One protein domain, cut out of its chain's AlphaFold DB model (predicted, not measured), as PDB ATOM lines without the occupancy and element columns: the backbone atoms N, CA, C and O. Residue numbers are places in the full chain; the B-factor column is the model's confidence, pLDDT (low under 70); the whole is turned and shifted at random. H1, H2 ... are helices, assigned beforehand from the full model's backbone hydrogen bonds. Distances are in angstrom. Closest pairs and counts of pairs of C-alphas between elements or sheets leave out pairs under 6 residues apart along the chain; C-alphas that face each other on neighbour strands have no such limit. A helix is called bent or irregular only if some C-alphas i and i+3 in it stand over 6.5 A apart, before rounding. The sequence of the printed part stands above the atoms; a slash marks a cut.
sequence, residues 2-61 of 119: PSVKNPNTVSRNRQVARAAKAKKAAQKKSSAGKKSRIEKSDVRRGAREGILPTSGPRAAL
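What this domain is: This is residues 2 to 61 of the 119 residues of an uncharacterized protein of Togninia minima (strain UCR-PA7) (UniProt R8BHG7). One long helix, H1, runs bare along much of a rod, with an irregular tip of residues 2 to 11 at one end and, at the other, the short helix H2 and a winding tail of residues 45 to 61. The printed part has 60 residues, of which 28, under half, are in the two named helices, H1 then H2; the class is all helix, with no named strand. The whole is extended, with a radius of gyration of the C-alphas of 20.2 A and spans of 65 by 18 by 11 A.

Where its parts are: H1, residues 12 to 34, runs 32.4 A from C-alpha 12 at (121.817, 144.509, 127.766) to C-alpha 34 at (148.266, 129.897, 116.154). H2, residues 40 to 44, ends with C-alpha 44 at (147.966, 117.181, 122.857).

How they stand to each other: Residues 15 to 32 of H1 stand free, as do residues 4 to 9. A tight link of 5 residues joins H1 to H2. The two helices are only just apart, their closest C-alphas 8.4 A from each other. In H1 and H2 every O i to N i+4 pair is within hydrogen-bond range.

The domain as a whole: The C-alphas of Lys 5 and Leu 61, the two farthest apart, are 65.2 A from each other. The printed part has no cut. Its mean pLDDT is 85.1; residues 31 to 36, of which 31 to 34 belong to H1, are under 70.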
ATOM      1  N   PRO A   2     121.263 146.202 137.392       74.12
ATOM      2  CA  PRO A   2     120.150 145.393 136.898       74.12
ATOM      3  C   PRO A   2     119.383 146.130 135.785       74.12
ATOM      4  O   PRO A   2     119.498 147.348 135.650       74.12
ATOM      5  N   SER A   3     118.687 145.388 134.922       77.06
ATOM      6  CA  SER A   3     117.852 145.991 133.875       77.06
ATOM      7  C   SER A   3     116.678 146.741 134.506       77.06
ATOM      8  O   SER A   3     115.997 146.185 135.360       77.06
ATOM      9  N   VAL A   4     116.398 147.962 134.036       76.06
ATOM     10  CA  VAL A   4     115.260 148.781 134.505       76.06
ATOM     11  C   VAL A   4     113.923 148.056 134.297       76.06
ATOM     12  O   VAL A   4     113.024 148.178 135.116       76.06
ATOM     13  N   LYS A   5     113.807 147.249 133.230       77.56
ATOM     14  CA  LYS A   5     112.578 146.516 132.882       77.56
ATOM     15  C   LYS A   5     112.453 145.153 133.578       77.56
ATOM     16  O   LYS A   5     111.357 144.622 133.686       77.56
ATOM     17  N   ASN A   6     113.568 144.560 134.002       82.25
ATOM     18  CA  ASN A   6     113.566 143.289 134.726       82.25
ATOM     19  C   ASN A   6     114.767 143.246 135.683       82.25
ATOM     20  O   ASN A   6     115.873 142.875 135.258       82.25
ATOM     21  N   PRO A   7     114.567 143.605 136.961       80.75
ATOM     22  CA  PRO A   7     115.655 143.730 137.921       80.75
ATOM     23  C   PRO A   7     116.354 142.397 138.219       80.75
ATOM     24  O   PRO A   7     117.522 142.393 138.604       80.75
ATOM     25  N   ASN A   8     115.692 141.269 137.941       83.94
ATOM     26  CA  ASN A   8     116.248 139.923 138.096       83.94
ATOM     27  C   ASN A   8     117.223 139.553 136.968       83.94
ATOM     28  O   ASN A   8     117.878 138.513 137.010       83.94
ATOM     29  N   THR A   9     117.344 140.402 135.943       83.00
ATOM     30  CA  THR A   9     118.217 140.166 134.793       83.00
ATOM     31  C   THR A   9     119.279 141.245 134.648       83.00
ATOM     32  O   THR A   9     119.105 142.423 134.970       83.00
ATOM     33  N   VAL A  10     120.433 140.835 134.126       86.62
ATOM     34  CA  VAL A  10     121.507 141.766 133.785       86.62
ATOM     35  C   VAL A  10     121.105 142.642 132.599       86.62
ATOM     36  O   VAL A  10     120.546 142.153 131.619       86.62
ATOM     37  N   SER A  11     121.446 143.930 132.663       87.62
ATOM     38  CA  SER A  11     121.191 144.864 131.566       87.62
ATOM     39  C   SER A  11     121.872 144.431 130.258       87.62
ATOM     40  O   SER A  11     122.939 143.805 130.273       87.62
ATOM     41  N   ARG A  12     121.286 144.811 129.112       85.94
ATOM     42  CA  ARG A  12     121.817 144.509 127.766       85.94
ATOM     43  C   ARG A  12     123.281 144.928 127.622       85.94
ATOM     44  O   ARG A  12     124.108 144.141 127.169       85.94
ATOM     45  N   ASN A  13     123.634 146.112 128.119       88.06
ATOM     46  CA  ASN A  13     125.008 146.623 128.089       88.06
ATOM     47  C   ASN A  13     125.976 145.711 128.855       88.06
ATOM     48  O   ASN A  13     127.096 145.458 128.411       88.06
ATOM     49  N   ARG A  14     125.531 145.144 129.984       89.12
ATOM     50  CA  ARG A  14     126.336 144.203 130.766       89.12
ATOM     51  C   ARG A  14     126.510 142.867 130.046       89.12
ATOM     52  O   ARG A  14     127.591 142.286 130.121       89.12
ATOM     53  N   GLN A  15     125.486 142.389 129.341       90.12
ATOM     54  CA  GLN A  15     125.593 141.189 128.505       90.12
ATOM     55  C   GLN A  15     126.595 141.398 127.362       90.12
ATOM     56  O   GLN A  15     127.489 140.574 127.180       90.12
ATOM     57  N   VAL A  16     126.518 142.536 126.665       92.25
ATOM     58  CA  VAL A  16     127.459 142.905 125.596       92.25
ATOM     59  C   VAL A  16     128.892 142.986 126.127       92.25
ATOM     60  O   VAL A  16     129.798 142.394 125.542       92.25
ATOM     61  N   ALA A  17     129.107 143.628 127.279       93.56
ATOM     62  CA  ALA A  17     130.427 143.707 127.905       93.56
ATOM     63  C   ALA A  17     130.983 142.321 128.286       93.56
ATOM     64  O   ALA A  17     132.163 142.037 128.060       93.56
ATOM     65  N   ARG A  18     130.138 141.422 128.816       93.69
ATOM     66  CA  ARG A  18     130.520 140.029 129.111       93.69
ATOM     67  C   ARG A  18     130.888 139.264 127.839       93.69
ATOM     68  O   ARG A  18     131.937 138.622 127.812       93.69
ATOM     69  N   ALA A  19     130.082 139.374 126.784       94.88
ATOM     70  CA  ALA A  19     130.359 138.746 125.495       94.88
ATOM     71  C   ALA A  19     131.670 139.266 124.880       94.88
ATOM     72  O   ALA A  19     132.495 138.476 124.422       94.88
ATOM     73  N   ALA A  20     131.921 140.577 124.934       95.69
ATOM     74  CA  ALA A  20     133.173 141.177 124.476       95.69
ATOM     75  C   ALA A  20     134.384 140.678 125.285       95.69
ATOM     76  O   ALA A  20     135.422 140.349 124.706       95.69
ATOM     77  N   LYS A  21     134.251 140.550 126.613       96.69
ATOM     78  CA  LYS A  21     135.296 139.980 127.479       96.69
ATOM     79  C   LYS A  21     135.594 138.520 127.117       96.69
ATOM     80  O   LYS A  21     136.764 138.159 126.990       96.69
ATOM     81  N   ALA A  22     134.560 137.707 126.892       95.06
ATOM     82  CA  ALA A  22     134.707 136.316 126.465       95.06
ATOM     83  C   ALA A  22     135.388 136.204 125.089       95.06
ATOM     84  O   ALA A  22     136.341 135.439 124.942       95.06
ATOM     85  N   LYS A  23     134.983 137.030 124.112       94.94
ATOM     86  CA  LYS A  23     135.623 137.104 122.786       94.94
ATOM     87  C   LYS A  23     137.109 137.461 122.888       94.94
ATOM     88  O   LYS A  23     137.932 136.760 122.306       94.94
ATOM     89  N   LYS A  24     137.474 138.485 123.672       94.38
ATOM     90  CA  LYS A  24     138.883 138.871 123.894       94.38
ATOM     91  C   LYS A  24     139.696 137.739 124.530       94.38
ATOM     92  O   LYS A  24     140.825 137.486 124.117       94.38
ATOM     93  N   ALA A  25     139.135 137.031 125.514       92.00
ATOM     94  CA  ALA A  25     139.798 135.885 126.138       92.00
ATOM     95  C   ALA A  25     139.997 134.722 125.148       92.00
ATOM     96  O   ALA A  25     141.080 134.141 125.092       92.00
ATOM     97  N   ALA A  26     138.985 134.416 124.333       88.44
ATOM     98  CA  ALA A  26     139.070 133.393 123.294       88.44
ATOM     99  C   ALA A  26     140.106 133.752 122.216       88.44
ATOM    100  O   ALA A  26     140.917 132.904 121.848       88.44
ATOM    101  N   GLN A  27     140.149 135.013 121.771       87.06
ATOM    102  CA  GLN A  27     141.152 135.498 120.818       87.06
ATOM    103  C   GLN A  27     142.573 135.320 121.356       87.06
ATOM    104  O   GLN A  27     143.395 134.736 120.654       87.06
ATOM    105  N   LYS A  28     142.843 135.718 122.610       85.56
ATOM    106  CA  LYS A  28     144.152 135.525 123.267       85.56
ATOM    107  C   LYS A  28     144.557 134.049 123.363       85.56
ATOM    108  O   LYS A  28     145.703 133.707 123.092       85.56
ATOM    109  N   LYS A  29     143.619 133.160 123.710       80.00
ATOM    110  CA  LYS A  29     143.869 131.707 123.737       80.00
ATOM    111  C   LYS A  29     144.148 131.155 122.337       80.00
ATOM    112  O   LYS A  29     145.042 130.336 122.164       80.00
ATOM    113  N   SER A  30     143.407 131.622 121.333       71.56
ATOM    114  CA  SER A  30     143.594 131.188 119.949       71.56
ATOM    115  C   SER A  30     144.909 131.687 119.352       71.56
ATOM    116  O   SER A  30     145.564 130.938 118.640       71.56
ATOM    117  N   SER A  31     145.333 132.919 119.657       69.44
ATOM    118  CA  SER A  31     146.587 133.473 119.147       69.44
ATOM    119  C   SER A  31     147.806 132.804 119.775       69.44
ATOM    120  O   SER A  31     148.797 132.615 119.079       69.44
ATOM    121  N   ALA A  32     147.724 132.364 121.035       63.97
ATOM    122  CA  ALA A  32     148.770 131.557 121.664       63.97
ATOM    123  C   ALA A  32     148.995 130.209 120.948       63.97
ATOM    124  O   ALA A  32     150.131 129.775 120.824       63.97
ATOM    125  N   GLY A  33     147.937 129.571 120.432       60.44
ATOM    126  CA  GLY A  33     148.041 128.304 119.691       60.44
ATOM    127  C   GLY A  33     148.286 128.440 118.181       60.44
ATOM    128  O   GLY A  33     148.607 127.451 117.535       60.44
ATOM    129  N   LYS A  34     148.110 129.637 117.600       61.19
ATOM    130  CA  LYS A  34     148.266 129.897 116.154       61.19
ATOM    131  C   LYS A  34     149.672 130.338 115.738       61.19
ATOM    132  O   LYS A  34     149.956 130.351 114.547       61.19
ATOM    133  N   LYS A  35     150.526 130.741 116.684       62.88
ATOM    134  CA  LYS A  35     151.919 131.136 116.397       62.88
ATOM    135  C   LYS A  35     152.812 129.932 116.099       62.88
ATOM    136  O   LYS A  35     153.706 130.022 115.263       62.88
ATOM    137  N   SER A  36     152.504 128.787 116.702       69.06
ATOM    138  CA  SER A  36     153.239 127.556 116.469       69.06
ATOM    139  C   SER A  36     152.756 126.867 115.191       69.06
ATOM    140  O   SER A  36     151.569 126.569 115.071       69.06
ATOM    141  N   ARG A  37     153.671 126.498 114.283       77.50
ATOM    142  CA  ARG A  37     153.413 125.591 113.135       77.50
ATOM    143  C   ARG A  37     153.137 124.133 113.560       77.50
ATOM    144  O   ARG A  37     153.363 123.200 112.798       77.50
ATOM    145  N   ILE A  38     152.728 123.926 114.807       82.88
ATOM    146  CA  ILE A  38     152.585 122.619 115.437       82.88
ATOM    147  C   ILE A  38     151.132 122.186 115.296       82.88
ATOM    148  O   ILE A  38     150.211 122.934 115.628       82.88
ATOM    149  N   GLU A  39     150.925 120.961 114.826       86.06
ATOM    150  CA  GLU A  39     149.585 120.399 114.710       86.06
ATOM    151  C   GLU A  39     148.919 120.246 116.078       86.06
ATOM    152  O   GLU A  39     149.548 119.867 117.068       86.06
ATOM    153  N   LYS A  40     147.597 120.450 116.136       84.56
ATOM    154  CA  LYS A  40     146.825 120.316 117.390       84.56
ATOM    155  C   LYS A  40     146.976 118.934 118.029       84.56
ATOM    156  O   LYS A  40     146.921 118.812 119.252       84.56
ATOM    157  N   SER A  41     147.130 117.893 117.211       87.56
ATOM    158  CA  SER A  41     147.348 116.521 117.674       87.56
ATOM    159  C   SER A  41     148.692 116.364 118.387       87.56
ATOM    160  O   SER A  41     148.758 115.672 119.399       87.56
ATOM    161  N   ASP A  42     149.733 117.053 117.926       88.12
ATOM    162  CA  ASP A  42     151.061 117.028 118.537       88.12
ATOM    163  C   ASP A  42     151.101 117.880 119.810       88.12
ATOM    164  O   ASP A  42     151.696 117.460 120.803       88.12
ATOM    165  N   VAL A  43     150.373 119.005 119.848       87.25
ATOM    166  CA  VAL A  43     150.190 119.801 121.078       87.25
ATOM    167  C   VAL A  43     149.566 118.958 122.195       87.25
ATOM    168  O   VAL A  43     150.024 119.011 123.336       87.25
ATOM    169  N   ARG A  44     148.566 118.116 121.881       87.69
ATOM    170  CA  ARG A  44     147.966 117.181 122.857       87.69
ATOM    171  C   ARG A  44     148.970 116.159 123.403       87.69
ATOM    172  O   ARG A  44     148.811 115.714 124.531       87.69
ATOM    173  N   ARG A  45     150.004 115.813 122.628       90.25
ATOM    174  CA  ARG A  45     151.107 114.918 123.033       90.25
ATOM    175  C   ARG A  45     152.272 115.660 123.699       90.25
ATOM    176  O   ARG A  45     153.310 115.058 123.976       90.25
ATOM    177  N   GLY A  46     152.115 116.960 123.948       87.50
ATOM    178  CA  GLY A  46     153.092 117.790 124.646       87.50
ATOM    179  C   GLY A  46     154.064 118.554 123.747       87.50
ATOM    180  O   GLY A  46     154.998 119.145 124.279       87.50
ATOM    181  N   ALA A  47     153.862 118.584 122.425       90.69
ATOM    182  CA  ALA A  47     154.682 119.413 121.542       90.69
ATOM    183  C   ALA A  47     154.476 120.911 121.829       90.69
ATOM    184  O   ALA A  47     153.348 121.375 122.030       90.69
ATOM    185  N   ARG A  48     155.574 121.670 121.829       86.81
ATOM    186  CA  ARG A  48     155.620 123.129 122.026       86.81
ATOM    187  C   ARG A  48     156.644 123.731 121.067       86.81
ATOM    188  O   ARG A  48     157.397 123.000 120.434       86.81
ATOM    189  N   GLU A  49     156.675 125.053 120.921       85.44
ATOM    190  CA  GLU A  49     157.700 125.697 120.086       85.44
ATOM    191  C   GLU A  49     159.103 125.258 120.547       85.44
ATOM    192  O   GLU A  49     159.426 125.343 121.729       85.44
ATOM    193  N   GLY A  50     159.894 124.693 119.628       84.44
ATOM    194  CA  GLY A  50     161.219 124.122 119.913       84.44
ATOM    195  C   GLY A  50     161.233 122.734 120.573       84.44
ATOM    196  O   GLY A  50     162.299 122.138 120.686       84.44
ATOM    197  N   ILE A  51     160.082 122.184 120.972       87.69
ATOM    198  CA  ILE A  51     159.969 120.874 121.631       87.69
ATOM    199  C   ILE A  51     159.074 119.959 120.795       87.69
ATOM    200  O   ILE A  51     157.868 120.179 120.652       87.69
ATOM    201  N   LEU A  52     159.671 118.894 120.265       90.00
ATOM    202  CA  LEU A  52     158.959 117.853 119.529       90.00
ATOM    203  C   LEU A  52     158.010 117.060 120.452       90.00
ATOM    204  O   LEU A  52     158.218 117.021 121.666       90.00
ATOM    205  N   PRO A  53     156.955 116.426 119.906       93.44
ATOM    206  CA  PRO A  53     156.053 115.609 120.710       93.44
ATOM    207  C   PRO A  53     156.800 114.443 121.368       93.44
ATOM    208  O   PRO A  53     157.764 113.905 120.824       93.44
ATOM    209  N   THR A  54     156.316 114.017 122.532       91.38
ATOM    210  CA  THR A  54     156.915 112.905 123.296       91.38
ATOM    211  C   THR A  54     156.578 111.531 122.718       91.38
ATOM    212  O   THR A  54     157.277 110.553 122.971       91.38
ATOM    213  N   SER A  55     155.497 111.443 121.942       89.94
ATOM    214  CA  SER A  55     154.949 110.198 121.407       89.94
ATOM    215  C   SER A  55     154.348 110.392 120.016       89.94
ATOM    216  O   SER A  55     154.023 111.507 119.599       89.94
ATOM    217  N   GLY A  56     154.181 109.281 119.296       88.69
ATOM    218  CA  GLY A  56     153.596 109.259 117.960       88.69
ATOM    219  C   GLY A  56     154.621 109.413 116.828       88.69
ATOM    220  O   GLY A  56     155.827 109.399 117.062       88.69
ATOM    221  N   PRO A  57     154.143 109.550 115.581       87.94
ATOM    222  CA  PRO A  57     154.983 109.446 114.384       87.94
ATOM    223  C   PRO A  57     155.995 110.588 114.232       87.94
ATOM    224  O   PRO A  57     157.011 110.427 113.570       87.94
ATOM    225  N   ARG A  58     155.726 111.744 114.846       87.75
ATOM    226  CA  ARG A  58     156.595 112.930 114.808       87.75
ATOM    227  C   ARG A  58     157.483 113.068 116.044       87.75
ATOM    228  O   ARG A  58     158.140 114.093 116.210       87.75
ATOM    229  N   ALA A  59     157.469 112.077 116.935       92.12
ATOM    230  CA  ALA A  59     158.314 112.097 118.117       92.12
ATOM    231  C   ALA A  59     159.783 111.917 117.734       92.12
ATOM    232  O   ALA A  59     160.125 111.101 116.875       92.12
ATOM    233  N   ALA A  60     160.658 112.666 118.402       91.12
ATOM    234  CA  ALA A  60     162.090 112.541 118.191       91.12
ATOM    235  C   ALA A  60     162.566 111.153 118.627       91.12
ATOM    236  O   ALA A  60     162.377 110.734 119.772       91.12
ATOM    237  N   LEU A  61     163.231 110.441 117.722       92.00
ATOM    238  CA  LEU A  61     163.943 109.228 118.086       92.00
ATOM    239  C   LEU A  61     165.282 109.601 118.726       92.00
ATOM    240  O   LEU A  61     165.976 110.503 118.270       92.00
TER     241      LEU A  61